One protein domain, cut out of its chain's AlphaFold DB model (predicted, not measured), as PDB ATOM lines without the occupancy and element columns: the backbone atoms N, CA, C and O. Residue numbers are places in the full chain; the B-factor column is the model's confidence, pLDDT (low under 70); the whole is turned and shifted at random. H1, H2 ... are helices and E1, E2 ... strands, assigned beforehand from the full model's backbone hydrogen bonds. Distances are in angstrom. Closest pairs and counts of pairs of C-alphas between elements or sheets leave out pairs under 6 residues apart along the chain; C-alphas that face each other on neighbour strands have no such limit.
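Overview. This is residues 142 to 332 of the 526 residues of an uncharacterized protein of [Candida] haemuloni (UniProt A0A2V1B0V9). Two twisted antiparallel sheets lie partly face to face with their strands crossed, as a sandwich of a smaller sheet, E1, E2, E4, E8 and E7, and a larger one whose long strands E5, E6, E10 and E11 make the length of the domain. Short helices H1 and H2 pack on the larger and the smaller sheet, and a long loop with the small strand E3 joins E2 to E4. The printed part has 191 residues with three named helices and eleven named strands, in the order H1 E1 E2 E3 E4 H2 E5 E6 E7 E8 H3 E9 E10 E11, and its class is mostly strand. The smaller sheet runs E1 E2 E4 E8 E7; the larger is branched at E10. The whole is compact, with a radius of gyration of the C-alphas of 18.7 A and spans of 57 by 40 by 31 A.

Along the chain. H1 is residues 142 to 146, with C-alpha 142 at (180.913, 151.627, 186.022). E1, residues 153 to 156, and E2, residues 159 to 167 and 26.1 A long, come next. E3 is residues 173 to 175, and E4, residues 192 to 199, is 22.5 A long. H2 is residues 203 to 210, 10.3 A long. E5, residues 213 to 228, is 42.8 A long and bends by 67 degrees at residue 216; E6, residues 238 to 254, is 42.9 A long and bends by 74 degrees at residue 251. Then come E7, residues 263 to 265, E8, residues 268 to 272, H3, residues 275 to 278, and E9, residues 289 to 291. E10, residues 294 to 308, is 44.4 A long and begins at C-alpha 294, (174.914, 159.375, 196.684). E11, residues 314 to 325, is 33.7 A long and ends at C-alpha 325, (164.569, 154.762, 185.801).

Arrangement. H1 is on the branched sheet at a height of 7.0 A, only just over E5, with 3 of its C-alphas on that strand. In the smaller sheet the hairpin E1 and E2 has N 154 and O 161 at 2.9 A, E2 and E4 have N 164 and O 195 at 2.8 A, E4 and E8 have N 196 and O 271 at 2.8 A, and the hairpin E7 and E8 has N 264 and O 268 at 3.2 A. H2 is on this sheet at a height of 8.5 A, over E4 and only just over E8, with 3 C-alphas on E8; it runs slantwise to the strands, at 49 degrees to E4 on the local plane. In the branched sheet E6 lies on one side of E5 and E10 on the other side, with N 222 and O 244 at 2.8 A and N 221 and O 301 at 2.9 A. E9, E10 and E11 form a meander, each strand the antiparallel neighbour of the one before; N 291 and O 294 are 2.9 A apart, N 302 and O 319 also 2.9 A. The two sheets form a sandwich, face to face, with best planes 22 degrees apart and strands at 54 degrees; the closest C-alphas of E2 and E11, those of Ala 165 and Leu 321, are 5.7 A apart. H3 only grazes both sheets. E3 pairs with no named strand and is apart from E2 and E4. Every O i to N i+4 pair is within hydrogen-bond range in H1 and H2; H3 is too short for one.

Size, cuts and confidence. The C-alphas of Leu 204 and Glu 231 are the two farthest apart, at 58.8 A. The printed part has no cut. The link from E3 to E4, 16 residues, is long; in it residues 181 to 182 pair in parallel with residues 324 to 325 of E11. The mean pLDDT of the printed part is 85.2, and it is under 70 at residues 142 to 149, 231 to 236, 256 to 264 and 329 to 332.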
ATOM      1  N   THR A 142     180.631 152.236 184.713       58.44
ATOM      2  CA  THR A 142     180.913 151.627 186.022       58.44
ATOM      3  C   THR A 142     180.287 150.236 186.182       58.44
ATOM      4  O   THR A 142     180.919 149.356 186.757       58.44
ATOM      5  N   LEU A 143     179.088 149.995 185.635       61.62
ATOM      6  CA  LEU A 143     178.393 148.703 185.756       61.62
ATOM      7  C   LEU A 143     179.005 147.604 184.878       61.62
ATOM      8  O   LEU A 143     179.130 146.472 185.340       61.62
ATOM      9  N   ASN A 144     179.442 147.937 183.658       58.91
ATOM     10  CA  ASN A 144     180.134 146.984 182.781       58.91
ATOM     11  C   ASN A 144     181.450 146.472 183.389       58.91
ATOM     12  O   ASN A 144     181.792 145.314 183.183       58.91
ATOM     13  N   TYR A 145     182.146 147.308 184.166       58.34
ATOM     14  CA  TYR A 145     183.369 146.927 184.878       58.34
ATOM     15  C   TYR A 145     183.099 146.046 186.107       58.34
ATOM     16  O   TYR A 145     183.769 145.048 186.311       58.34
ATOM     17  N   MET A 146     182.079 146.351 186.918       57.94
ATOM     18  CA  MET A 146     181.789 145.556 188.132       57.94
ATOM     19  C   MET A 146     181.379 144.107 187.856       57.94
ATOM     20  O   MET A 146     181.232 143.298 188.769       57.94
ATOM     21  N   ASN A 147     181.133 143.789 186.597       61.28
ATOM     22  CA  ASN A 147     180.658 142.502 186.157       61.28
ATOM     23  C   ASN A 147     181.771 141.878 185.293       61.28
ATOM     24  O   ASN A 147     181.510 141.421 184.185       61.28
ATOM     25  N   ASP A 148     183.006 141.832 185.820       54.69
ATOM     26  CA  ASP A 148     184.196 141.181 185.222       54.69
ATOM     27  C   ASP A 148     183.951 139.712 184.802       54.69
ATOM     28  O   ASP A 148     184.735 139.097 184.084       54.69
ATOM     29  N   THR A 149     182.814 139.144 185.205       59.12
ATOM     30  CA  THR A 149     182.308 137.814 184.847       59.12
ATOM     31  C   THR A 149     181.268 137.809 183.722       59.12
ATOM     32  O   THR A 149     180.658 136.769 183.458       59.12
ATOM     33  N   ILE A 150     181.021 138.926 183.026       70.88
ATOM     34  CA  ILE A 150     180.177 138.905 181.827       70.88
ATOM     35  C   ILE A 150     180.941 138.206 180.710       70.88
ATOM     36  O   ILE A 150     181.636 138.812 179.897       70.88
ATOM     37  N   SER A 151     180.728 136.898 180.626       79.25
ATOM     38  CA  SER A 151     181.009 136.136 179.423       79.25
ATOM     39  C   SER A 151     179.972 136.513 178.368       79.25
ATOM     40  O   SER A 151     178.938 135.865 178.228       79.25
ATOM     41  N   ASN A 152     180.196 137.620 177.656       84.19
ATOM     42  CA  ASN A 152     179.331 138.008 176.539       84.19
ATOM     43  C   ASN A 152     179.617 137.210 175.276       84.19
ATOM     44  O   ASN A 152     178.865 137.338 174.311       84.19
ATOM     45  N   SER A 153     180.689 136.415 175.267       87.62
ATOM     46  CA  SER A 153     181.093 135.655 174.104       87.62
ATOM     47  C   SER A 153     181.501 134.231 174.439       87.62
ATOM     48  O   SER A 153     182.130 133.968 175.457       87.62
ATOM     49  N   TYR A 154     181.162 133.323 173.537       87.81
ATOM     50  CA  TYR A 154     181.616 131.940 173.527       87.81
ATOM     51  C   TYR A 154     182.399 131.711 172.239       87.81
ATOM     52  O   TYR A 154     181.997 132.227 171.194       87.81
ATOM     53  N   LYS A 155     183.515 130.978 172.300       87.25
ATOM     54  CA  LYS A 155     184.377 130.705 171.144       87.25
ATOM     55  C   LYS A 155     184.672 129.214 171.029       87.25
ATOM     56  O   LYS A 155     185.087 128.608 172.009       87.25
ATOM     57  N   GLN A 156     184.529 128.671 169.825       84.12
ATOM     58  CA  GLN A 156     184.859 127.284 169.491       84.12
ATOM     59  C   GLN A 156     185.282 127.205 168.019       84.12
ATOM     60  O   GLN A 156     184.561 127.704 167.164       84.12
ATOM     61  N   ASP A 157     186.437 126.606 167.711       78.19
ATOM     62  CA  ASP A 157     186.871 126.266 166.341       78.19
ATOM     63  C   ASP A 157     186.694 127.392 165.292       78.19
ATOM     64  O   ASP A 157     186.117 127.200 164.223       78.19
ATOM     65  N   ASN A 158     187.195 128.596 165.604       82.94
ATOM     66  CA  ASN A 158     187.076 129.838 164.808       82.94
ATOM     67  C   ASN A 158     185.668 130.445 164.705       82.94
ATOM     68  O   ASN A 158     185.464 131.421 163.981       82.94
ATOM     69  N   LEU A 159     184.705 129.907 165.442       84.06
ATOM     70  CA  LEU A 159     183.374 130.471 165.591       84.06
ATOM     71  C   LEU A 159     183.279 131.224 166.909       84.06
ATOM     72  O   LEU A 159     183.879 130.841 167.914       84.06
ATOM     73  N   SER A 160     182.517 132.314 166.908       90.88
ATOM     74  CA  SER A 160     182.173 133.006 168.146       90.88
ATOM     75  C   SER A 160     180.705 133.393 168.180       90.88
ATOM     76  O   SER A 160     180.173 133.886 167.188       90.88
ATOM     77  N   VAL A 161     180.061 133.179 169.322       90.19
ATOM     78  CA  VAL A 161     178.724 133.699 169.623       90.19
ATOM     79  C   VAL A 161     178.904 134.889 170.545       90.19
ATOM     80  O   VAL A 161     179.640 134.772 171.516       90.19
ATOM     81  N   ILE A 162     178.256 136.015 170.263       92.50
ATOM     82  CA  ILE A 162     178.307 137.219 171.097       92.50
ATOM     83  C   ILE A 162     176.885 137.668 171.417       92.50
ATOM     84  O   ILE A 162     176.098 137.899 170.502       92.50
ATOM     85  N   LEU A 163     176.562 137.834 172.697       92.94
ATOM     86  CA  LEU A 163     175.285 138.380 173.148       92.94
ATOM     87  C   LEU A 163     175.396 139.888 173.404       92.94
ATOM     88  O   LEU A 163     176.267 140.352 174.140       92.94
ATOM     89  N   ILE A 164     174.488 140.657 172.808       92.56
ATOM     90  CA  ILE A 164     174.431 142.117 172.907       92.56
ATOM     91  C   ILE A 164     173.005 142.531 173.258       92.56
ATOM     92  O   ILE A 164     172.079 142.230 172.508       92.56
ATOM     93  N   ALA A 165     172.824 143.274 174.346       92.31
ATOM     94  CA  ALA A 165     171.581 143.994 174.595       92.31
ATOM     95  C   ALA A 165     171.652 145.403 173.999       92.31
ATOM     96  O   ALA A 165     172.660 146.099 174.115       92.31
ATOM     97  N   LYS A 166     170.569 145.837 173.356       93.38
ATOM     98  CA  LYS A 166     170.406 147.193 172.836       93.38
ATOM     99  C   LYS A 166     169.181 147.848 173.442       93.38
ATOM    100  O   LYS A 166     168.140 147.216 173.625       93.38
ATOM    101  N   PHE A 167     169.314 149.143 173.707       94.00
ATOM    102  CA  PHE A 167     168.200 149.976 174.122       94.00
ATOM    103  C   PHE A 167     167.376 150.403 172.905       94.00
ATOM    104  O   PHE A 167     167.906 150.949 171.935       94.00
ATOM    105  N   LYS A 168     166.064 150.203 172.986       93.56
ATOM    106  CA  LYS A 168     165.056 150.699 172.049       93.56
ATOM    107  C   LYS A 168     164.287 151.810 172.757       93.56
ATOM    108  O   LYS A 168     163.759 151.604 173.839       93.56
ATOM    109  N   SER A 169     164.214 153.006 172.179       91.06
ATOM    110  CA  SER A 169     163.414 154.063 172.812       91.06
ATOM    111  C   SER A 169     161.930 153.688 172.770       91.06
ATOM    112  O   SER A 169     161.428 153.403 171.677       91.06
ATOM    113  N   PRO A 170     161.205 153.745 173.903       89.69
ATOM    114  CA  PRO A 170     159.753 153.623 173.897       89.69
ATOM    115  C   PRO A 170     159.122 154.654 172.956       89.69
ATOM    116  O   PRO A 170     159.595 155.784 172.865       89.69
ATOM    117  N   GLN A 171     158.050 154.278 172.256       87.12
ATOM    118  CA  GLN A 171     157.406 155.155 171.264       87.12
ATOM    119  C   GLN A 171     156.472 156.205 171.884       87.12
ATOM    120  O   GLN A 171     156.135 157.193 171.238       87.12
ATOM    121  N   TRP A 172     156.036 155.999 173.128       84.50
ATOM    122  CA  TRP A 172     155.023 156.836 173.777       84.50
ATOM    123  C   TRP A 172     155.603 158.044 174.535       84.50
ATOM    124  O   TRP A 172     154.849 158.931 174.936       84.50
ATOM    125  N   PHE A 173     156.928 158.123 174.695       90.69
ATOM    126  CA  PHE A 173     157.623 159.337 175.127       90.69
ATOM    127  C   PHE A 173     158.935 159.512 174.367       90.69
ATOM    128  O   PHE A 173     159.523 158.570 173.848       90.69
ATOM    129  N   THR A 174     159.409 160.749 174.316       91.00
ATOM    130  CA  THR A 174     160.687 161.092 173.692       91.00
ATOM    131  C   THR A 174     161.750 161.308 174.758       91.00
ATOM    132  O   THR A 174     161.466 161.764 175.863       91.00
ATOM    133  N   GLN A 175     162.994 161.002 174.430       91.56
ATOM    134  CA  GLN A 175     164.137 161.205 175.310       91.56
ATOM    135  C   GLN A 175     165.361 161.565 174.475       91.56
ATOM    136  O   GLN A 175     165.370 161.405 173.251       91.56
ATOM    137  N   ARG A 176     166.407 162.070 175.125       87.00
ATOM    138  CA  ARG A 176     167.685 162.295 174.448       87.00
ATOM    139  C   ARG A 176     168.332 160.964 174.066       87.00
ATOM    140  O   ARG A 176     168.132 159.947 174.725       87.00
ATOM    141  N   LYS A 177     169.145 160.994 173.007       85.38
ATOM    142  CA  LYS A 177     169.973 159.844 172.625       85.38
ATOM    143  C   LYS A 177     170.858 159.439 173.809       85.38
ATOM    144  O   LYS A 177     171.368 160.310 174.510       85.38
ATOM    145  N   ASN A 178     171.030 158.133 174.005       82.69
ATOM    146  CA  ASN A 178     171.880 157.523 175.037       82.69
ATOM    147  C   ASN A 178     171.430 157.749 176.492       82.69
ATOM    148  O   ASN A 178     172.164 157.405 177.412       82.69
ATOM    149  N   HIS A 179     170.241 158.313 176.725       86.44
ATOM    150  CA  HIS A 179     169.701 158.427 178.079       86.44
ATOM    151  C   HIS A 179     169.076 157.120 178.581       86.44
ATOM    152  O   HIS A 179     168.956 156.955 179.786       86.44
ATOM    153  N   ASN A 180     168.670 156.202 177.700       93.12
ATOM    154  CA  ASN A 180     168.113 154.890 178.052       93.12
ATOM    155  C   ASN A 180     167.055 154.930 179.175       93.12
ATOM    156  O   ASN A 180     167.069 154.123 180.103       93.12
ATOM    157  N   ILE A 181     166.163 155.919 179.128       94.62
ATOM    158  CA  ILE A 181     165.150 156.143 180.153       94.62
ATOM    159  C   ILE A 181     164.050 155.100 180.026       94.62
ATOM    160  O   ILE A 181     163.517 154.889 178.934       94.62
ATOM    161  N   VAL A 182     163.680 154.513 181.158       95.31
ATOM    162  CA  VAL A 182     162.545 153.602 181.328       95.31
ATOM    163  C   VAL A 182     161.674 154.079 182.484       95.31
ATOM    164  O   VAL A 182     162.077 154.944 183.260       95.31
ATOM    165  N   VAL A 183     160.479 153.516 182.618       95.00
ATOM    166  CA  VAL A 183     159.607 153.748 183.776       95.00
ATOM    167  C   VAL A 183     159.100 152.425 184.335       95.00
ATOM    168  O   VAL A 183     158.972 151.468 183.570       95.00
ATOM    169  N   PRO A 184     158.773 152.361 185.633       94.75
ATOM    170  CA  PRO A 184     158.027 151.249 186.212       94.75
ATOM    171  C   PRO A 184     156.812 150.827 185.381       94.75
ATOM    172  O   PRO A 184     156.094 151.671 184.842       94.75
ATOM    173  N   GLY A 185     156.586 149.518 185.283       93.31
ATOM    174  CA  GLY A 185     155.439 148.925 184.595       93.31
ATOM    175  C   GLY A 185     155.529 148.903 183.068       93.31
ATOM    176  O   GLY A 185     154.603 148.421 182.424       93.31
ATOM    177  N   ILE A 186     156.604 149.413 182.453       92.62
ATOM    178  CA  ILE A 186     156.772 149.295 181.001       92.62
ATOM    179  C   ILE A 186     157.186 147.858 180.622       92.62
ATOM    180  O   ILE A 186     158.112 147.327 181.239       92.62
ATOM    181  N   PRO A 187     156.593 147.233 179.587       93.12
ATOM    182  CA  PRO A 187     157.022 145.908 179.143       93.12
ATOM    183  C   PRO A 187     158.474 145.925 178.658       93.12
ATOM    184  O   PRO A 187     158.839 146.812 177.879       93.12
ATOM    185  N   PHE A 188     159.275 144.924 179.031       92.19
ATOM    186  CA  PHE A 188     160.689 144.800 178.637       92.19
ATOM    187  C   PHE A 188     160.889 144.916 177.121       92.19
ATOM    188  O   PHE A 188     161.668 145.747 176.652       92.19
ATOM    189  N   LYS A 189     160.087 144.192 176.331       90.50
ATOM    190  CA  LYS A 189     160.091 144.258 174.855       90.50
ATOM    191  C   LYS A 189     159.899 145.663 174.265       90.50
ATOM    192  O   LYS A 189     160.270 145.928 173.122       90.50
ATOM    193  N   SER A 190     159.336 146.594 175.035       91.69
ATOM    194  CA  SER A 190     159.144 147.977 174.591       91.69
ATOM    195  C   SER A 190     160.445 148.774 174.563       91.69
ATOM    196  O   SER A 190     160.498 149.783 173.859       91.69
ATOM    197  N   PHE A 191     161.466 148.355 175.323       94.19
ATOM    198  CA  PHE A 191     162.711 149.109 175.460       94.19
ATOM    199  C   PHE A 191     164.007 148.294 175.378       94.19
ATOM    200  O   PHE A 191     165.081 148.881 175.245       94.19
ATOM    201  N   SER A 192     163.946 146.967 175.440       93.56
ATOM    202  CA  SER A 192     165.115 146.094 175.334       93.56
ATOM    203  C   SER A 192     165.043 145.213 174.095       93.56
ATOM    204  O   SER A 192     163.996 144.635 173.808       93.56
ATOM    205  N   GLN A 193     166.172 145.067 173.408       92.25
ATOM    206  CA  GLN A 193     166.341 144.168 172.272       92.25
ATOM    207  C   GLN A 193     167.609 143.336 172.469       92.25
ATOM    208  O   GLN A 193     168.683 143.893 172.701       92.25
ATOM    209  N   LEU A 194     167.497 142.010 172.390       91.69
ATOM    210  CA  LEU A 194     168.636 141.103 172.520       91.69
ATOM    211  C   LEU A 194     169.085 140.616 171.147       91.69
ATOM    212  O   LEU A 194     168.287 140.122 170.352       91.69
ATOM    213  N   HIS A 195     170.383 140.722 170.895       91.06
ATOM    214  CA  HIS A 195     171.021 140.290 169.666       91.06
ATOM    215  C   HIS A 195     172.079 139.231 169.945       91.06
ATOM    216  O   HIS A 195     172.985 139.442 170.748       91.06
ATOM    217  N   LEU A 196     172.011 138.129 169.209       90.44
ATOM    218  CA  LEU A 196     173.052 137.114 169.153       90.44
ATOM    219  C   LEU A 196     173.816 137.277 167.845       90.44
ATOM    220  O   LEU A 196     173.274 137.077 166.763       90.44
ATOM    221  N   THR A 197     175.076 137.682 167.941       90.38
ATOM    222  CA  THR A 197     175.971 137.818 166.795       90.38
ATOM    223  C   THR A 197     176.854 136.587 166.695       90.38
ATOM    224  O   THR A 197     177.702 136.354 167.551       90.38
ATOM    225  N   LEU A 198     176.658 135.818 165.636       89.75
ATOM    226  CA  LEU A 198     177.493 134.686 165.269       89.75
ATOM    227  C   LEU A 198     178.573 135.184 164.314       89.75
ATOM    228  O   LEU A 198     178.252 135.830 163.317       89.75
ATOM    229  N   LYS A 199     179.840 134.890 164.603       91.31
ATOM    230  CA  LYS A 199     180.969 135.169 163.708       91.31
ATOM    231  C   LYS A 199     181.663 133.882 163.314       91.31
ATOM    232  O   LYS A 199     181.787 132.984 164.144       91.31
ATOM    233  N   GLY A 200     182.131 133.820 162.075       89.31
ATOM    234  CA  GLY A 200     182.790 132.643 161.530       89.31
ATOM    235  C   GLY A 200     183.490 132.901 160.203       89.31
ATOM    236  O   GLY A 200     183.365 133.988 159.646       89.31
ATOM    237  N   PRO A 201     184.199 131.891 159.672       88.56
ATOM    238  CA  PRO A 201     185.039 132.053 158.486       88.56
ATOM    239  C   PRO A 201     184.241 132.293 157.199       88.56
ATOM    240  O   PRO A 201     184.780 132.829 156.239       88.56
ATOM    241  N   ASN A 202     182.981 131.849 157.138       87.56
ATOM    242  CA  ASN A 202     182.098 132.086 155.998       87.56
ATOM    243  C   ASN A 202     180.610 131.899 156.380       87.56
ATOM    244  O   ASN A 202     180.308 131.261 157.399       87.56
ATOM    245  N   PRO A 203     179.668 132.378 155.543       83.50
ATOM    246  CA  PRO A 203     178.228 132.311 155.803       83.50
ATOM    247  C   PRO A 203     177.661 130.894 155.961       83.50
ATOM    248  O   PRO A 203     176.776 130.670 156.786       83.50
ATOM    249  N   LEU A 204     178.162 129.927 155.184       83.88
ATOM    250  CA  LEU A 204     177.665 128.546 155.205       83.88
ATOM    251  C   LEU A 204     177.980 127.871 156.542       83.88
ATOM    252  O   LEU A 204     177.111 127.220 157.126       83.88
ATOM    253  N   THR A 205     179.197 128.072 157.052       85.38
ATOM    254  CA  THR A 205     179.600 127.582 158.373       85.38
ATOM    255  C   THR A 205     178.744 128.214 159.467       85.38
ATOM    256  O   THR A 205     178.244 127.497 160.332       85.38
ATOM    257  N   ILE A 206     178.515 129.532 159.403       85.00
ATOM    258  CA  ILE A 206     177.690 130.249 160.386       85.00
ATOM    259  C   ILE A 206     176.256 129.708 160.397       85.00
ATOM    260  O   ILE A 206     175.734 129.412 161.467       85.00
ATOM    261  N   ASN A 207     175.638 129.506 159.230       82.62
ATOM    262  CA  ASN A 207     174.276 128.970 159.128       82.62
ATOM    263  C   ASN A 207     174.152 127.559 159.697       82.62
ATOM    264  O   ASN A 207     173.234 127.271 160.467       82.62
ATOM    265  N   LYS A 208     175.095 126.681 159.333       84.00
ATOM    266  CA  LYS A 208     175.139 125.316 159.858       84.00
ATOM    267  C   LYS A 208     175.247 125.332 161.382       84.00
ATOM    268  O   LYS A 208     174.581 124.540 162.041       84.00
ATOM    269  N   TRP A 209     176.028 126.249 161.942       82.25
ATOM    270  CA  TRP A 209     176.201 126.366 163.386       82.25
ATOM    271  C   TRP A 209     174.989 126.983 164.092       82.25
ATOM    272  O   TRP A 209     174.529 126.437 165.088       82.25
ATOM    273  N   ALA A 210     174.401 128.043 163.530       82.38
ATOM    274  CA  ALA A 210     173.187 128.679 164.049       82.38
ATOM    275  C   ALA A 210     172.055 127.663 164.264       82.38
ATOM    276  O   ALA A 210     171.413 127.657 165.310       82.38
ATOM    277  N   SER A 211     171.876 126.749 163.301       83.50
ATOM    278  CA  SER A 211     170.846 125.703 163.348       83.50
ATOM    279  C   SER A 211     171.027 124.663 164.463       83.50
ATOM    280  O   SER A 211     170.143 123.839 164.671       83.50
ATOM    281  N   ARG A 212     172.161 124.680 165.176       86.44
ATOM    282  CA  ARG A 212     172.493 123.723 166.245       86.44
ATOM    283  C   ARG A 212     172.246 124.272 167.641       86.44
ATOM    284  O   ARG A 212     172.330 123.507 168.600       86.44
ATOM    285  N   PHE A 213     171.969 125.569 167.760       87.12
ATOM    286  CA  PHE A 213     171.785 126.200 169.054       87.12
ATOM    287  C   PHE A 213     170.331 126.307 169.452       87.12
ATOM    288  O   PHE A 213     169.472 126.800 168.713       87.12
ATOM    289  N   ARG A 214     170.109 125.944 170.708       90.12
ATOM    290  CA  ARG A 214     168.843 126.124 171.388       90.12
ATOM    291  C   ARG A 214     169.043 126.986 172.619       90.12
ATOM    292  O   ARG A 214     169.945 126.732 173.412       90.12
ATOM    293  N   VAL A 215     168.194 127.991 172.788       91.50
ATOM    294  CA  VAL A 215     168.069 128.718 174.048       91.50
ATOM    295  C   VAL A 215     167.284 127.830 175.000       91.50
ATOM    296  O   VAL A 215     166.121 127.516 174.740       91.50
ATOM    297  N   ILE A 216     167.946 127.395 176.071       94.31
ATOM    298  CA  ILE A 216     167.361 126.492 177.067       94.31
ATOM    299  C   ILE A 216     166.978 127.204 178.363       94.31
ATOM    300  O   ILE A 216     166.135 126.706 179.104       94.31
ATOM    301  N   ASN A 217     167.545 128.381 178.630       94.94
ATOM    302  CA  ASN A 217     167.194 129.199 179.787       94.94
ATOM    303  C   ASN A 217     167.400 130.687 179.489       94.94
ATOM    304  O   ASN A 217     168.371 131.057 178.821       94.94
ATOM    305  N   VAL A 218     166.507 131.528 180.011       93.50
ATOM    306  CA  VAL A 218     166.654 132.988 179.994       93.50
ATOM    307  C   VAL A 218     166.509 133.525 181.403       93.50
ATOM    308  O   VAL A 218     165.456 133.402 182.031       93.50
ATOM    309  N   LYS A 219     167.569 134.181 181.868       94.88
ATOM    310  CA  LYS A 219     167.621 134.851 183.157       94.88
ATOM    311  C   LYS A 219     167.785 136.354 182.976       94.88
ATOM    312  O   LYS A 219     168.584 136.811 182.159       94.88
ATOM    313  N   VAL A 220     167.022 137.121 183.745       94.81
ATOM    314  CA  VAL A 220     167.066 138.583 183.779       94.81
ATOM    315  C   VAL A 220     167.236 139.024 185.225       94.81
ATOM    316  O   VAL A 220     166.344 138.808 186.045       94.81
ATOM    317  N   ASP A 221     168.354 139.676 185.534       94.75
ATOM    318  CA  ASP A 221     168.599 140.286 186.839       94.75
ATOM    319  C   ASP A 221     168.533 141.811 186.737       94.75
ATOM    320  O   ASP A 221     169.165 142.422 185.876       94.75
ATOM    321  N   LEU A 222     167.812 142.440 187.661       96.19
ATOM    322  CA  LEU A 222     167.929 143.868 187.913       96.19
ATOM    323  C   LEU A 222     169.117 144.105 188.835       96.19
ATOM    324  O   LEU A 222     169.152 143.570 189.941       96.19
ATOM    325  N   GLN A 223     170.053 144.933 188.396       94.50
ATOM    326  CA  GLN A 223     171.201 145.368 189.173       94.50
ATOM    327  C   GLN A 223     171.026 146.836 189.566       94.50
ATOM    328  O   GLN A 223     170.724 147.676 188.721       94.50
ATOM    329  N   GLU A 224     171.209 147.138 190.848       94.12
ATOM    330  CA  GLU A 224     171.241 148.491 191.399       94.12
ATOM    331  C   GLU A 224     172.655 148.781 191.899       94.12
ATOM    332  O   GLU A 224     173.135 148.127 192.827       94.12
ATOM    333  N   LEU A 225     173.305 149.773 191.297       91.31
ATOM    334  CA  LEU A 225     174.557 150.323 191.795       91.31
ATOM    335  C   LEU A 225     174.253 151.550 192.643       91.31
ATOM    336  O   LEU A 225     173.641 152.505 192.160       91.31
ATOM    337  N   THR A 226     174.730 151.541 193.882       91.50
ATOM    338  CA  THR A 226     174.821 152.745 194.706       91.50
ATOM    339  C   THR A 226     176.276 153.119 194.920       91.50
ATOM    340  O   THR A 226     177.060 152.299 195.395       91.50
ATOM    341  N   THR A 227     176.612 154.359 194.578       87.50
ATOM    342  CA  THR A 227     177.950 154.932 194.720       87.50
ATOM    343  C   THR A 227     177.858 156.145 195.624       87.50
ATOM    344  O   THR A 227     177.046 157.029 195.371       87.50
ATOM    345  N   TRP A 228     178.687 156.203 196.654       87.00
ATOM    346  CA  TRP A 228     178.840 157.377 197.502       87.00
ATOM    347  C   TRP A 228     180.233 157.968 197.294       87.00
ATOM    348  O   TRP A 228     181.237 157.271 197.465       87.00
ATOM    349  N   GLY A 229     180.280 159.232 196.874       79.19
ATOM    350  CA  GLY A 229     181.508 160.023 196.841       79.19
ATOM    351  C   GLY A 229     181.793 160.632 198.211       79.19
ATOM    352  O   GLY A 229     180.862 161.052 198.897       79.19
ATOM    353  N   SER A 230     183.066 160.682 198.608       73.56
ATOM    354  CA  SER A 230     183.465 161.362 199.846       73.56
ATOM    355  C   SER A 230     183.096 162.847 199.829       73.56
ATOM    356  O   SER A 230     182.908 163.445 198.767       73.56
ATOM    357  N   GLU A 231     182.982 163.439 201.019       67.44
ATOM    358  CA  GLU A 231     182.843 164.891 201.189       67.44
ATOM    359  C   GLU A 231     184.099 165.627 200.718       67.44
ATOM    360  O   GLU A 231     184.008 166.737 200.191       67.44
ATOM    361  N   GLU A 232     185.262 164.986 200.846       67.31
ATOM    362  CA  GLU A 232     186.469 165.440 200.174       67.31
ATOM    363  C   GLU A 232     186.359 165.111 198.678       67.31
ATOM    364  O   GLU A 232     186.181 163.941 198.310       67.31
ATOM    365  N   PRO A 233     186.427 166.126 197.794       62.06
ATOM    366  CA  PRO A 233     186.226 165.927 196.372       62.06
ATOM    367  C   PRO A 233     187.162 164.845 195.853       62.06
ATOM    368  O   PRO A 233     188.382 164.976 195.891       62.06
ATOM    369  N   PHE A 234     186.560 163.799 195.297       65.75
ATOM    370  CA  PHE A 234     187.262 162.752 194.570       65.75
ATOM    371  C   PHE A 234     188.143 161.823 195.417       65.75
ATOM    372  O   PHE A 234     188.976 161.149 194.826       65.75
ATOM    373  N   GLU A 235     187.964 161.677 196.734       68.56
ATOM    374  CA  GLU A 235     188.503 160.483 197.423       68.56
ATOM    375  C   GLU A 235     187.862 159.181 196.891       68.56
ATOM    376  O   GLU A 235     186.926 159.214 196.083       68.56
ATOM    377  N   SER A 236     188.383 158.020 197.314       67.88
ATOM    378  CA  SER A 236     187.856 156.709 196.920       67.88
ATOM    379  C   SER A 236     186.348 156.631 197.167       67.88
ATOM    380  O   SER A 236     185.838 156.894 198.260       67.88
ATOM    381  N   SER A 237     185.609 156.302 196.112       78.38
ATOM    382  CA  SER A 237     184.159 156.204 196.189       78.38
ATOM    383  C   SER A 237     183.768 154.837 196.739       78.38
ATOM    384  O   SER A 237     184.291 153.794 196.347       78.38
ATOM    385  N   SER A 238     182.824 154.826 197.675       84.62
ATOM    386  CA  SER A 238     182.267 153.578 198.189       84.62
ATOM    387  C   SER A 238     181.169 153.103 197.250       84.62
ATOM    388  O   SER A 238     180.246 153.861 196.946       84.62
ATOM    389  N   LYS A 239     181.254 151.854 196.790       86.44
ATOM    390  CA  LYS A 239     180.324 151.275 195.814       86.44
ATOM    391  C   LYS A 239     179.700 150.010 196.374       86.44
ATOM    392  O   LYS A 239     180.356 149.232 197.054       86.44
ATOM    393  N   GLU A 240     178.436 149.794 196.048       89.00
ATOM    394  CA  GLU A 240     177.736 148.550 196.343       89.00
ATOM    395  C   GLU A 240     176.841 148.190 195.163       89.00
ATOM    396  O   GLU A 240     176.012 148.997 194.726       89.00
ATOM    397  N   LEU A 241     177.002 146.964 194.671       90.69
ATOM    398  CA  LEU A 241     176.155 146.382 193.643       90.69
ATOM    399  C   LEU A 241     175.161 145.416 194.290       90.69
ATOM    400  O   LEU A 241     175.523 144.322 194.720       90.69
ATOM    401  N   ARG A 242     173.886 145.799 194.315       91.94
ATOM    402  CA  ARG A 242     172.782 144.917 194.710       91.94
ATOM    403  C   ARG A 242     172.123 144.343 193.467       91.94
ATOM    404  O   ARG A 242     172.089 144.990 192.423       91.94
ATOM    405  N   HIS A 243     171.574 143.140 193.564       93.81
ATOM    406  CA  HIS A 243     170.863 142.527 192.448       93.81
ATOM    407  C   HIS A 243     169.608 141.785 192.903       93.81
ATOM    408  O   HIS A 243     169.505 141.346 194.046       93.81
ATOM    409  N   ARG A 244     168.650 141.660 191.987       95.75
ATOM    410  CA  ARG A 244     167.413 140.897 192.151       95.75
ATOM    411  C   ARG A 244     167.092 140.193 190.842       95.75
ATOM    412  O   ARG A 244     166.909 140.861 189.826       95.75
ATOM    413  N   THR A 245     166.962 138.873 190.875       96.19
ATOM    414  CA  THR A 245     166.463 138.105 189.730       96.19
ATOM    415  C   THR A 245     164.996 138.437 189.491       96.19
ATOM    416  O   THR A 245     164.163 138.295 190.384       96.19
ATOM    417  N   LEU A 246     164.696 138.942 188.297       94.44
ATOM    418  CA  LEU A 246     163.341 139.269 187.856       94.44
ATOM    419  C   LEU A 246     162.680 138.086 187.156       94.44
ATOM    420  O   LEU A 246     161.474 137.900 187.263       94.44
ATOM    421  N   SER A 247     163.480 137.309 186.430       93.38
ATOM    422  CA  SER A 247     163.043 136.144 185.675       93.38
ATOM    423  C   SER A 247     164.194 135.151 185.588       93.38
ATOM    424  O   SER A 247     165.329 135.561 185.363       93.38
ATOM    425  N   ASP A 248     163.899 133.866 185.736       94.62
ATOM    426  CA  ASP A 248     164.822 132.758 185.483       94.62
ATOM    427  C   ASP A 248     163.987 131.592 184.961       94.62
ATOM    428  O   ASP A 248     163.364 130.857 185.731       94.62
ATOM    429  N   LEU A 249     163.818 131.556 183.641       88.06
ATOM    430  CA  LEU A 249     162.813 130.718 183.003       88.06
ATOM    431  C   LEU A 249     163.461 129.705 182.071       88.06
ATOM    432  O   LEU A 249     164.103 130.108 181.087       88.06
ATOM    433  N   PRO A 250     163.211 128.402 182.299       91.81
ATOM    434  CA  PRO A 250     163.577 127.393 181.330       91.81
ATOM    435  C   PRO A 250     162.772 127.637 180.059       91.81
ATOM    436  O   PRO A 250     161.568 127.903 180.097       91.81
ATOM    437  N   CYS A 251     163.437 127.556 178.914       88.81
ATOM    438  CA  CYS A 251     162.805 127.808 177.634       88.81
ATOM    439  C   CYS A 251     163.214 126.809 176.553       88.81
ATOM    440  O   CYS A 251     164.134 126.006 176.676       88.81
ATOM    441  N   SER A 252     162.348 126.785 175.545       86.94
ATOM    442  CA  SER A 252     162.209 125.789 174.488       86.94
ATOM    443  C   SER A 252     162.855 126.074 173.137       86.94
ATOM    444  O   SER A 252     162.550 125.343 172.194       86.94
ATOM    445  N   GLU A 253     163.593 127.172 172.974       86.62
ATOM    446  CA  GLU A 253     163.532 127.955 171.729       86.62
ATOM    447  C   GLU A 253     164.752 127.778 170.830       86.62
ATOM    448  O   GLU A 253     165.891 127.981 171.241       86.62
ATOM    449  N   TRP A 254     164.515 127.445 169.565       83.81
ATOM    450  CA  TRP A 254     165.570 127.417 168.558       83.81
ATOM    451  C   TRP A 254     165.983 128.838 168.184       83.81
ATOM    452  O   TRP A 254     165.130 129.712 167.994       83.81
ATOM    453  N   LEU A 255     167.292 129.067 168.040       73.31
ATOM    454  CA  LEU A 255     167.758 130.271 167.361       73.31
ATOM    455  C   LEU A 255     167.311 130.169 165.903       73.31
ATOM    456  O   LEU A 255     167.654 129.222 165.198       73.31
ATOM    457  N   TRP A 256     166.460 131.105 165.485       64.31
ATOM    458  CA  TRP A 256     165.840 131.068 164.167       64.31
ATOM    459  C   TRP A 256     166.915 131.088 163.086       64.31
ATOM    460  O   TRP A 256     167.941 131.762 163.218       64.31
ATOM    461  N   THR A 257     166.665 130.362 161.997       59.22
ATOM    462  CA  THR A 257     167.523 130.418 160.818       59.22
ATOM    463  C   THR A 257     167.587 131.859 160.318       59.22
ATOM    464  O   THR A 257     166.530 132.470 160.137       59.22
ATOM    465  N   PRO A 258     168.788 132.410 160.088       58.41
ATOM    466  CA  PRO A 258     168.929 133.740 159.521       58.41
ATOM    467  C   PRO A 258     168.136 133.850 158.217       58.41
ATOM    468  O   PRO A 258     168.352 133.073 157.285       58.41
ATOM    469  N   ASN A 259     167.215 134.813 158.139       57.09
ATOM    470  CA  ASN A 259     166.642 135.202 156.852       57.09
ATOM    471  C   ASN A 259     167.794 135.689 155.958       57.09
ATOM    472  O   ASN A 259     168.777 136.226 156.459       57.09
ATOM    473  N   SER A 260     167.689 135.576 154.631       53.84
ATOM    474  CA  SER A 260     168.750 136.022 153.702       53.84
ATOM    475  C   SER A 260     169.248 137.459 153.950       53.84
ATOM    476  O   SER A 260     170.367 137.797 153.583       53.84
ATOM    477  N   ASN A 261     168.436 138.287 154.615       56.94
ATOM    478  CA  ASN A 261     168.717 139.684 154.932       56.94
ATOM    479  C   ASN A 261     169.444 139.912 156.278       56.94
ATOM    480  O   ASN A 261     169.723 141.060 156.608       56.94
ATOM    481  N   SER A 262     169.733 138.881 157.084       61.16
ATOM    482  CA  SER A 262     170.384 139.032 158.404       61.16
ATOM    483  C   SER A 262     171.911 138.889 158.380       61.16
ATOM    484  O   SER A 262     172.556 138.895 159.432       61.16
ATOM    485  N   PHE A 263     172.500 138.749 157.193       62.31
ATOM    486  CA  PHE A 263     173.947 138.814 157.014       62.31
ATOM    487  C   PHE A 263     174.403 140.267 157.090       62.31
ATOM    488  O   PHE A 263     174.121 141.068 156.203       62.31
ATOM    489  N   THR A 264     175.115 140.603 158.162       61.19
ATOM    490  CA  THR A 264     175.723 141.928 158.336       61.19
ATOM    491  C   THR A 264     177.061 142.033 157.608       61.19
ATOM    492  O   THR A 264     177.476 143.126 157.232       61.19
ATOM    493  N   SER A 265     177.735 140.901 157.392       70.25
ATOM    494  CA  SER A 265     178.932 140.772 156.559       70.25
ATOM    495  C   SER A 265     179.109 139.318 156.101       70.25
ATOM    496  O   SER A 265     178.384 138.428 156.547       70.25
ATOM    497  N   HIS A 266     180.116 139.045 155.264       76.44
ATOM    498  CA  HIS A 266     180.501 137.674 154.902       76.44
ATOM    499  C   HIS A 266     180.946 136.813 156.103       76.44
ATOM    500  O   HIS A 266     181.000 135.592 155.992       76.44
ATOM    501  N   GLU A 267     181.224 137.427 157.254       83.25
ATOM    502  CA  GLU A 267     181.801 136.761 158.429       83.25
ATOM    503  C   GLU A 267     180.915 136.870 159.674       83.25
ATOM    504  O   GLU A 267     181.310 136.425 160.753       83.25
ATOM    505  N   SER A 268     179.728 137.483 159.569       85.50
ATOM    506  CA  SER A 268     178.846 137.657 160.721       85.50
ATOM    507  C   SER A 268     177.359 137.662 160.381       85.50
ATOM    508  O   SER A 268     176.922 138.209 159.366       85.50
ATOM    509  N   VAL A 269     176.584 137.068 161.284       85.00
ATOM    510  CA  VAL A 269     175.121 137.057 161.277       85.00
ATOM    511  C   VAL A 269     174.638 137.553 162.625       85.00
ATOM    512  O   VAL A 269     175.074 137.047 163.659       85.00
ATOM    513  N   THR A 270     173.707 138.503 162.624       86.12
ATOM    514  CA  THR A 270     173.035 138.944 163.847       86.12
ATOM    515  C   THR A 270     171.599 138.442 163.854       86.12
ATOM    516  O   THR A 270     170.806 138.776 162.977       86.12
ATOM    517  N   LEU A 271     171.267 137.658 164.873       84.19
ATOM    518  CA  LEU A 271     169.929 137.153 165.147       84.19
ATOM    519  C   LEU A 271     169.307 137.966 166.278       84.19
ATOM    520  O   LEU A 271     169.988 138.336 167.235       84.19
ATOM    521  N   GLU A 272     168.016 138.242 166.178       85.50
ATOM    522  CA  GLU A 272     167.243 138.842 167.261       85.50
ATOM    523  C   GLU A 272     166.608 137.737 168.106       85.50
ATOM    524  O   GLU A 272     166.019 136.795 167.571       85.50
ATOM    525  N   ALA A 273     166.754 137.824 169.428       81.69
ATOM    526  CA  ALA A 273     166.112 136.871 170.320       81.69
ATOM    527  C   ALA A 273     164.591 137.131 170.342       81.69
ATOM    528  O   ALA A 273     164.186 138.291 170.446       81.69
ATOM    529  N   PRO A 274     163.736 136.091 170.278       81.00
ATOM    530  CA  PRO A 274     162.287 136.269 170.303       81.00
ATOM    531  C   PRO A 274     161.806 137.062 171.527       81.00
ATOM    532  O   PRO A 274     162.132 136.697 172.653       81.00
ATOM    533  N   GLU A 275     160.957 138.078 171.324       83.25
ATOM    534  CA  GLU A 275     160.443 138.937 172.411       83.25
ATOM    535  C   GLU A 275     159.719 138.151 173.518       83.25
ATOM    536  O   GLU A 275     159.760 138.531 174.686       83.25
ATOM    537  N   LYS A 276     159.110 137.007 173.171       83.38
ATOM    538  CA  LYS A 276     158.447 136.100 174.124       83.38
ATOM    539  C   LYS A 276     159.374 135.556 175.217       83.38
ATOM    540  O   LYS A 276     158.883 135.088 176.236       83.38
ATOM    541  N   LEU A 277     160.693 135.601 175.012       81.75
ATOM    542  CA  LEU A 277     161.682 135.169 176.002       81.75
ATOM    543  C   LEU A 277     161.781 136.119 177.208       81.75
ATOM    544  O   LEU A 277     162.353 135.744 178.226       81.75
ATOM    545  N   PHE A 278     161.255 137.340 177.093       82.19
ATOM    546  CA  PHE A 278     161.316 138.377 178.125       82.19
ATOM    547  C   PHE A 278     160.019 139.208 178.167       82.19
ATOM    548  O   PHE A 278     160.056 140.429 178.326       82.19
ATOM    549  N   ASP A 279     158.858 138.556 178.029       84.38
ATOM    550  CA  ASP A 279     157.537 139.211 178.042       84.38
ATOM    551  C   ASP A 279     157.025 139.476 179.469       84.38
ATOM    552  O   ASP A 279     156.028 138.915 179.919       84.38
ATOM    553  N   TYR A 280     157.749 140.328 180.193       88.19
ATOM    554  CA  TYR A 280     157.406 140.779 181.542       88.19
ATOM    555  C   TYR A 280     157.396 142.305 181.607       88.19
ATOM    556  O   TYR A 280     157.958 142.982 180.739       88.19
ATOM    557  N   ASP A 281     156.787 142.844 182.660       93.44
ATOM    558  CA  ASP A 281     156.813 144.274 182.949       93.44
ATOM    559  C   ASP A 281     158.023 144.637 183.809       93.44
ATOM    560  O   ASP A 281     158.442 143.892 184.700       93.44
ATOM    561  N   PHE A 282     158.596 145.811 183.546       95.50
ATOM    562  CA  PHE A 282     159.663 146.366 184.363       95.50
ATOM    563  C   PHE A 282     159.147 146.593 185.791       95.50
ATOM    564  O   PHE A 282     158.097 147.221 185.965       95.50
ATOM    565  N   PRO A 283     159.842 146.083 186.824       95.75
ATOM    566  CA  PRO A 283     159.328 146.093 188.184       95.75
ATOM    567  C   PRO A 283     159.130 147.514 188.709       95.75
ATOM    568  O   PRO A 283     159.770 148.467 188.257       95.75
ATOM    569  N   ASN A 284     158.277 147.638 189.727       95.06
ATOM    570  CA  ASN A 284     158.108 148.898 190.431       95.06
ATOM    571  C   ASN A 284     159.351 149.207 191.271       95.06
ATOM    572  O   ASN A 284     159.536 148.652 192.354       95.06
ATOM    573  N   VAL A 285     160.226 150.042 190.720       95.94
ATOM    574  CA  VAL A 285     161.412 150.574 191.385       95.94
ATOM    575  C   VAL A 285     161.438 152.080 191.219       95.94
ATOM    576  O   VAL A 285     160.979 152.637 190.224       95.94
ATOM    577  N   GLU A 286     161.965 152.746 192.221       95.50
ATOM    578  CA  GLU A 286     162.082 154.190 192.241       95.50
ATOM    579  C   GLU A 286     163.198 154.695 191.298       95.50
ATOM    580  O   GLU A 286     163.991 153.910 190.769       95.50
ATOM    581  N   PRO A 287     163.251 156.008 191.010       95.00
ATOM    582  CA  PRO A 287     164.082 156.545 189.941       95.00
ATOM    583  C   PRO A 287     165.588 156.412 190.177       95.00
ATOM    584  O   PRO A 287     166.076 156.390 191.306       95.00
ATOM    585  N   THR A 288     166.335 156.468 189.077       94.38
ATOM    586  CA  THR A 288     167.743 156.871 189.080       94.38
ATOM    587  C   THR A 288     167.833 158.309 189.592       94.38
ATOM    588  O   THR A 288     167.140 159.205 189.086       94.38
ATOM    589  N   PHE A 289     168.692 158.538 190.583       93.38
ATOM    590  CA  PHE A 289     168.854 159.849 191.197       93.38
ATOM    591  C   PHE A 289     170.276 160.083 191.706       93.38
ATOM    592  O   PHE A 289     171.062 159.148 191.870       93.38
ATOM    593  N   PHE A 290     170.568 161.350 191.977       91.81
ATOM    594  CA  PHE A 290     171.736 161.799 192.711       91.81
ATOM    595  C   PHE A 290     171.308 162.775 193.816       91.81
ATOM    596  O   PHE A 290     170.578 163.730 193.544       91.81
ATOM    597  N   TYR A 291     171.759 162.530 195.045       91.44
ATOM    598  CA  TYR A 291     171.479 163.345 196.231       91.44
ATOM    599  C   TYR A 291     172.648 163.240 197.210       91.44
ATOM    600  O   TYR A 291     173.046 162.131 197.543       91.44
ATOM    601  N   ASN A 292     173.166 164.373 197.688       86.94
ATOM    602  CA  ASN A 292     174.213 164.440 198.717       86.94
ATOM    603  C   ASN A 292     175.351 163.408 198.527       86.94
ATOM    604  O   ASN A 292     175.569 162.533 199.364       86.94
ATOM    605  N   ASN A 293     176.013 163.457 197.366       85.38
ATOM    606  CA  ASN A 293     177.088 162.547 196.934       85.38
ATOM    607  C   ASN A 293     176.704 161.070 196.741       85.38
ATOM    608  O   ASN A 293     177.537 160.284 196.291       85.38
ATOM    609  N   LEU A 294     175.455 160.686 197.011       90.19
ATOM    610  CA  LEU A 294     174.914 159.375 196.684       90.19
ATOM    611  C   LEU A 294     174.347 159.386 195.263       90.19
ATOM    612  O   LEU A 294     173.363 160.065 194.971       90.19
ATOM    613  N   LEU A 295     174.935 158.573 194.394       90.62
ATOM    614  CA  LEU A 295     174.420 158.232 193.076       90.62
ATOM    615  C   LEU A 295     173.770 156.848 193.125       90.62
ATOM    616  O   LEU A 295     174.370 155.887 193.608       90.62
ATOM    617  N   ARG A 296     172.577 156.729 192.547       92.81
ATOM    618  CA  ARG A 296     171.930 155.444 192.271       92.81
ATOM    619  C   ARG A 296     171.763 155.241 190.774       92.81
ATOM    620  O   ARG A 296     171.251 156.127 190.093       92.81
ATOM    621  N   GLN A 297     172.081 154.040 190.291       92.19
ATOM    622  CA  GLN A 297     171.921 153.636 188.893       92.19
ATOM    623  C   GLN A 297     171.376 152.213 188.761       92.19
ATOM    624  O   GLN A 297     171.531 151.396 189.667       92.19
ATOM    625  N   TYR A 298     170.781 151.921 187.603       93.94
ATOM    626  CA  TYR A 298     170.199 150.621 187.292       93.94
ATOM    627  C   TYR A 298     170.785 150.023 186.009       93.94
ATOM    628  O   TYR A 298     171.046 150.722 185.029       93.94
ATOM    629  N   ALA A 299     170.923 148.703 185.996       93.81
ATOM    630  CA  ALA A 299     171.158 147.923 184.788       93.81
ATOM    631  C   ALA A 299     170.356 146.626 184.811       93.81
ATOM    632  O   ALA A 299     169.968 146.119 185.861       93.81
ATOM    633  N   LEU A 300     170.132 146.079 183.625       94.00
ATOM    634  CA  LEU A 300     169.558 144.761 183.427       94.00
ATOM    635  C   LEU A 300     170.647 143.822 182.932       94.00
ATOM    636  O   LEU A 300     171.220 144.055 181.867       94.00
ATOM    637  N   LYS A 301     170.922 142.762 183.689       93.94
ATOM    638  CA  LYS A 301     171.778 141.660 183.251       93.94
ATOM    639  C   LYS A 301     170.899 140.613 182.590       93.94
ATOM    640  O   LYS A 301     170.035 140.036 183.243       93.94
ATOM    641  N   PHE A 302     171.129 140.363 181.312       93.44
ATOM    642  CA  PHE A 302     170.511 139.251 180.602       93.44
ATOM    643  C   PHE A 302     171.515 138.115 180.527       93.44
ATOM    644  O   PHE A 302     172.642 138.334 180.086       93.44
ATOM    645  N   THR A 303     171.103 136.915 180.915       94.62
ATOM    646  CA  THR A 303     171.887 135.691 180.776       94.62
ATOM    647  C   THR A 303     171.084 134.682 179.966       94.62
ATOM    648  O   THR A 303     169.973 134.313 180.339       94.62
ATOM    649  N   LEU A 304     171.647 134.248 178.841       93.81
ATOM    650  CA  LEU A 304     171.111 133.179 178.007       93.81
ATOM    651  C   LEU A 304     171.957 131.929 178.202       93.81
ATOM    652  O   LEU A 304     173.173 131.975 178.011       93.81
ATOM    653  N   THR A 305     171.311 130.814 178.517       94.56
ATOM    654  CA  THR A 305     171.946 129.499 178.446       94.56
ATOM    655  C   THR A 305     171.630 128.894 177.089       94.56
ATOM    656  O   THR A 305     170.462 128.695 176.739       94.56
ATOM    657  N   LEU A 306     172.678 128.635 176.315       92.25
ATOM    658  CA  LEU A 306     172.601 128.019 175.000       92.25
ATOM    659  C   LEU A 306     173.101 126.583 175.085       92.25
ATOM    660  O   LEU A 306     174.150 126.327 175.668       92.25
ATOM    661  N   LYS A 307     172.368 125.673 174.449       92.31
ATOM    662  CA  LYS A 307     172.768 124.285 174.239       92.31
ATOM    663  C   LYS A 307     173.196 124.085 172.797       92.31
ATOM    664  O   LYS A 307     172.450 124.442 171.881       92.31
ATOM    665  N   ASN A 308     174.372 123.502 172.596       89.25
ATOM    666  CA  ASN A 308     174.800 122.994 171.300       89.25
ATOM    667  C   ASN A 308     174.350 121.535 171.168       89.25
ATOM    668  O   ASN A 308     174.868 120.654 171.850       89.25
ATOM    669  N   GLU A 309     173.390 121.256 170.289       88.38
ATOM    670  CA  GLU A 309     172.838 119.901 170.147       88.38
ATOM    671  C   GLU A 309     173.833 118.886 169.551       88.38
ATOM    672  O   GLU A 309     173.652 117.681 169.723       88.38
ATOM    673  N   GLU A 310     174.902 119.337 168.883       85.69
ATOM    674  CA  GLU A 310     175.938 118.444 168.347       85.69
ATOM    675  C   GLU A 310     176.959 118.041 169.417       85.69
ATOM    676  O   GLU A 310     177.206 116.850 169.601       85.69
ATOM    677  N   SER A 311     177.537 119.012 170.137       85.00
ATOM    678  CA  SER A 311     178.515 118.723 171.198       85.00
ATOM    679  C   SER A 311     177.864 118.294 172.514       85.00
ATOM    680  O   SER A 311     178.537 117.719 173.365       85.00
ATOM    681  N   LYS A 312     176.554 118.538 172.677       87.00
ATOM    682  CA  LYS A 312     175.797 118.388 173.931       87.00
ATOM    683  C   LYS A 312     176.344 119.242 175.079       87.00
ATOM    684  O   LYS A 312     176.093 118.933 176.240       87.00
ATOM    685  N   GLU A 313     177.079 120.299 174.750       88.88
ATOM    686  CA  GLU A 313     177.592 121.255 175.722       88.88
ATOM    687  C   GLU A 313     176.622 122.421 175.893       88.88
ATOM    688  O   GLU A 313     176.076 122.950 174.917       88.88
ATOM    689  N   ASP A 314     176.480 122.845 177.145       92.81
ATOM    690  CA  ASP A 314     175.744 124.041 177.524       92.81
ATOM    691  C   ASP A 314     176.735 125.148 177.881       92.81
ATOM    692  O   ASP A 314     177.750 124.915 178.542       92.81
ATOM    693  N   PHE A 315     176.433 126.376 177.477       92.06
ATOM    694  CA  PHE A 315     177.228 127.539 177.846       92.06
ATOM    695  C   PHE A 315     176.349 128.758 178.094       92.06
ATOM    696  O   PHE A 315     175.267 128.919 177.527       92.06
ATOM    697  N   ASN A 316     176.841 129.640 178.960       93.69
ATOM    698  CA  ASN A 316     176.149 130.861 179.341       93.69
ATOM    699  C   ASN A 316     176.749 132.060 178.616       93.69
ATOM    700  O   ASN A 316     177.960 132.286 178.654       93.69
ATOM    701  N   LEU A 317     175.875 132.864 178.021       93.94
ATOM    702  CA  LEU A 317     176.196 134.191 177.522       93.94
ATOM    703  C   LEU A 317     175.495 135.223 178.388       93.94
ATOM    704  O   LEU A 317     174.310 135.084 178.666       93.94
ATOM    705  N   SER A 318     176.203 136.268 178.800       93.88
ATOM    706  CA  SER A 318     175.617 137.375 179.551       93.88
ATOM    707  C   SER A 318     175.854 138.713 178.865       93.88
ATOM    708  O   SER A 318     176.851 138.907 178.182       93.88
ATOM    709  N   THR A 319     174.950 139.662 179.052       92.81
ATOM    710  CA  THR A 319     175.102 141.039 178.572       92.81
ATOM    711  C   THR A 319     174.408 141.998 179.535       92.81
ATOM    712  O   THR A 319     173.528 141.581 180.292       92.81
ATOM    713  N   LEU A 320     174.800 143.272 179.520       91.94
ATOM    714  CA  LEU A 320     174.190 144.318 180.337       91.94
ATOM    715  C   LEU A 320     173.486 145.350 179.468       91.94
ATOM    716  O   LEU A 320     173.977 145.740 178.411       91.94
ATOM    717  N   LEU A 321     172.351 145.829 179.967       92.06
ATOM    718  CA  LEU A 321     171.646 146.986 179.446       92.06
ATOM    719  C   LEU A 321     171.479 148.014 180.561       92.06
ATOM    720  O   LEU A 321     170.660 147.838 181.462       92.06
ATOM    721  N   GLU A 322     172.246 149.092 180.495       91.19
ATOM    722  CA  GLU A 322     172.143 150.192 181.450       91.19
ATOM    723  C   GLU A 322     170.932 151.069 181.135       91.19
ATOM    724  O   GLU A 322     170.662 151.411 179.975       91.19
ATOM    725  N   ILE A 323     170.202 151.426 182.188       93.81
ATOM    726  CA  ILE A 323     168.920 152.119 182.104       93.81
ATOM    727  C   ILE A 323     168.827 153.218 183.158       93.81
ATOM    728  O   ILE A 323     169.350 153.108 184.266       93.81
ATOM    729  N   ASN A 324     168.105 154.283 182.822       94.25
ATOM    730  CA  ASN A 324     167.752 155.330 183.771       94.25
ATOM    731  C   ASN A 324     166.272 155.216 184.121       94.25
ATOM    732  O   ASN A 324     165.405 155.426 183.274       94.25
ATOM    733  N   VAL A 325     165.961 154.880 185.368       95.62
ATOM    734  CA  VAL A 325     164.569 154.762 185.801       95.62
ATOM    735  C   VAL A 325     164.036 156.162 186.074       95.62
ATOM    736  O   VAL A 325     164.588 156.895 186.891       95.62
ATOM    737  N   ALA A 326     162.974 156.554 185.381       94.62
ATOM    738  CA  ALA A 326     162.289 157.812 185.609       94.62
ATOM    739  C   ALA A 326     161.077 157.628 186.521       94.62
ATOM    740  O   ALA A 326     160.317 156.668 186.396       94.62
ATOM    741  N   LYS A 327     160.845 158.614 187.391       91.38
ATOM    742  CA  LYS A 327     159.589 158.716 188.132       91.38
ATOM    743  C   LYS A 327     158.524 159.315 187.229       91.38
ATOM    744  O   LYS A 327     158.738 160.355 186.592       91.38
ATOM    745  N   GLN A 328     157.371 158.671 187.191       82.38
ATOM    746  CA  GLN A 328     156.193 159.235 186.561       82.38
ATOM    747  C   GLN A 328     155.672 160.364 187.461       82.38
ATOM    748  O   GLN A 328     155.510 160.179 188.664       82.38
ATOM    749  N   ALA A 329     155.490 161.572 186.924       67.56
ATOM    750  CA  ALA A 329     154.884 162.647 187.708       67.56
ATOM    751  C   ALA A 329     153.442 162.250 188.077       67.56
ATOM    752  O   ALA A 329     152.726 161.716 187.235       67.56
ATOM    753  N   THR A 330     152.992 162.544 189.296       56.41
ATOM    754  CA  THR A 330     151.661 162.168 189.824       56.41
ATOM    755  C   THR A 330     150.490 162.657 188.963       56.41
ATOM    756  O   THR A 330     149.487 161.964 188.815       56.41
ATOM    757  N   LEU A 331     150.627 163.812 188.298       53.34
ATOM    758  CA  LEU A 331     149.648 164.279 187.302       53.34
ATOM    759  C   LEU A 331     149.476 163.286 186.143       53.34
ATOM    760  O   LEU A 331     148.391 163.143 185.587       53.34
ATOM    761  N   PHE A 332     150.545 162.581 185.794       51.44
ATOM    762  CA  PHE A 332     150.573 161.620 184.713       51.44
ATOM    763  C   PHE A 332     150.007 160.264 185.143       51.44
ATOM    764  O   PHE A 332     149.301 159.670 184.347       51.44
TER     765      PHE A 332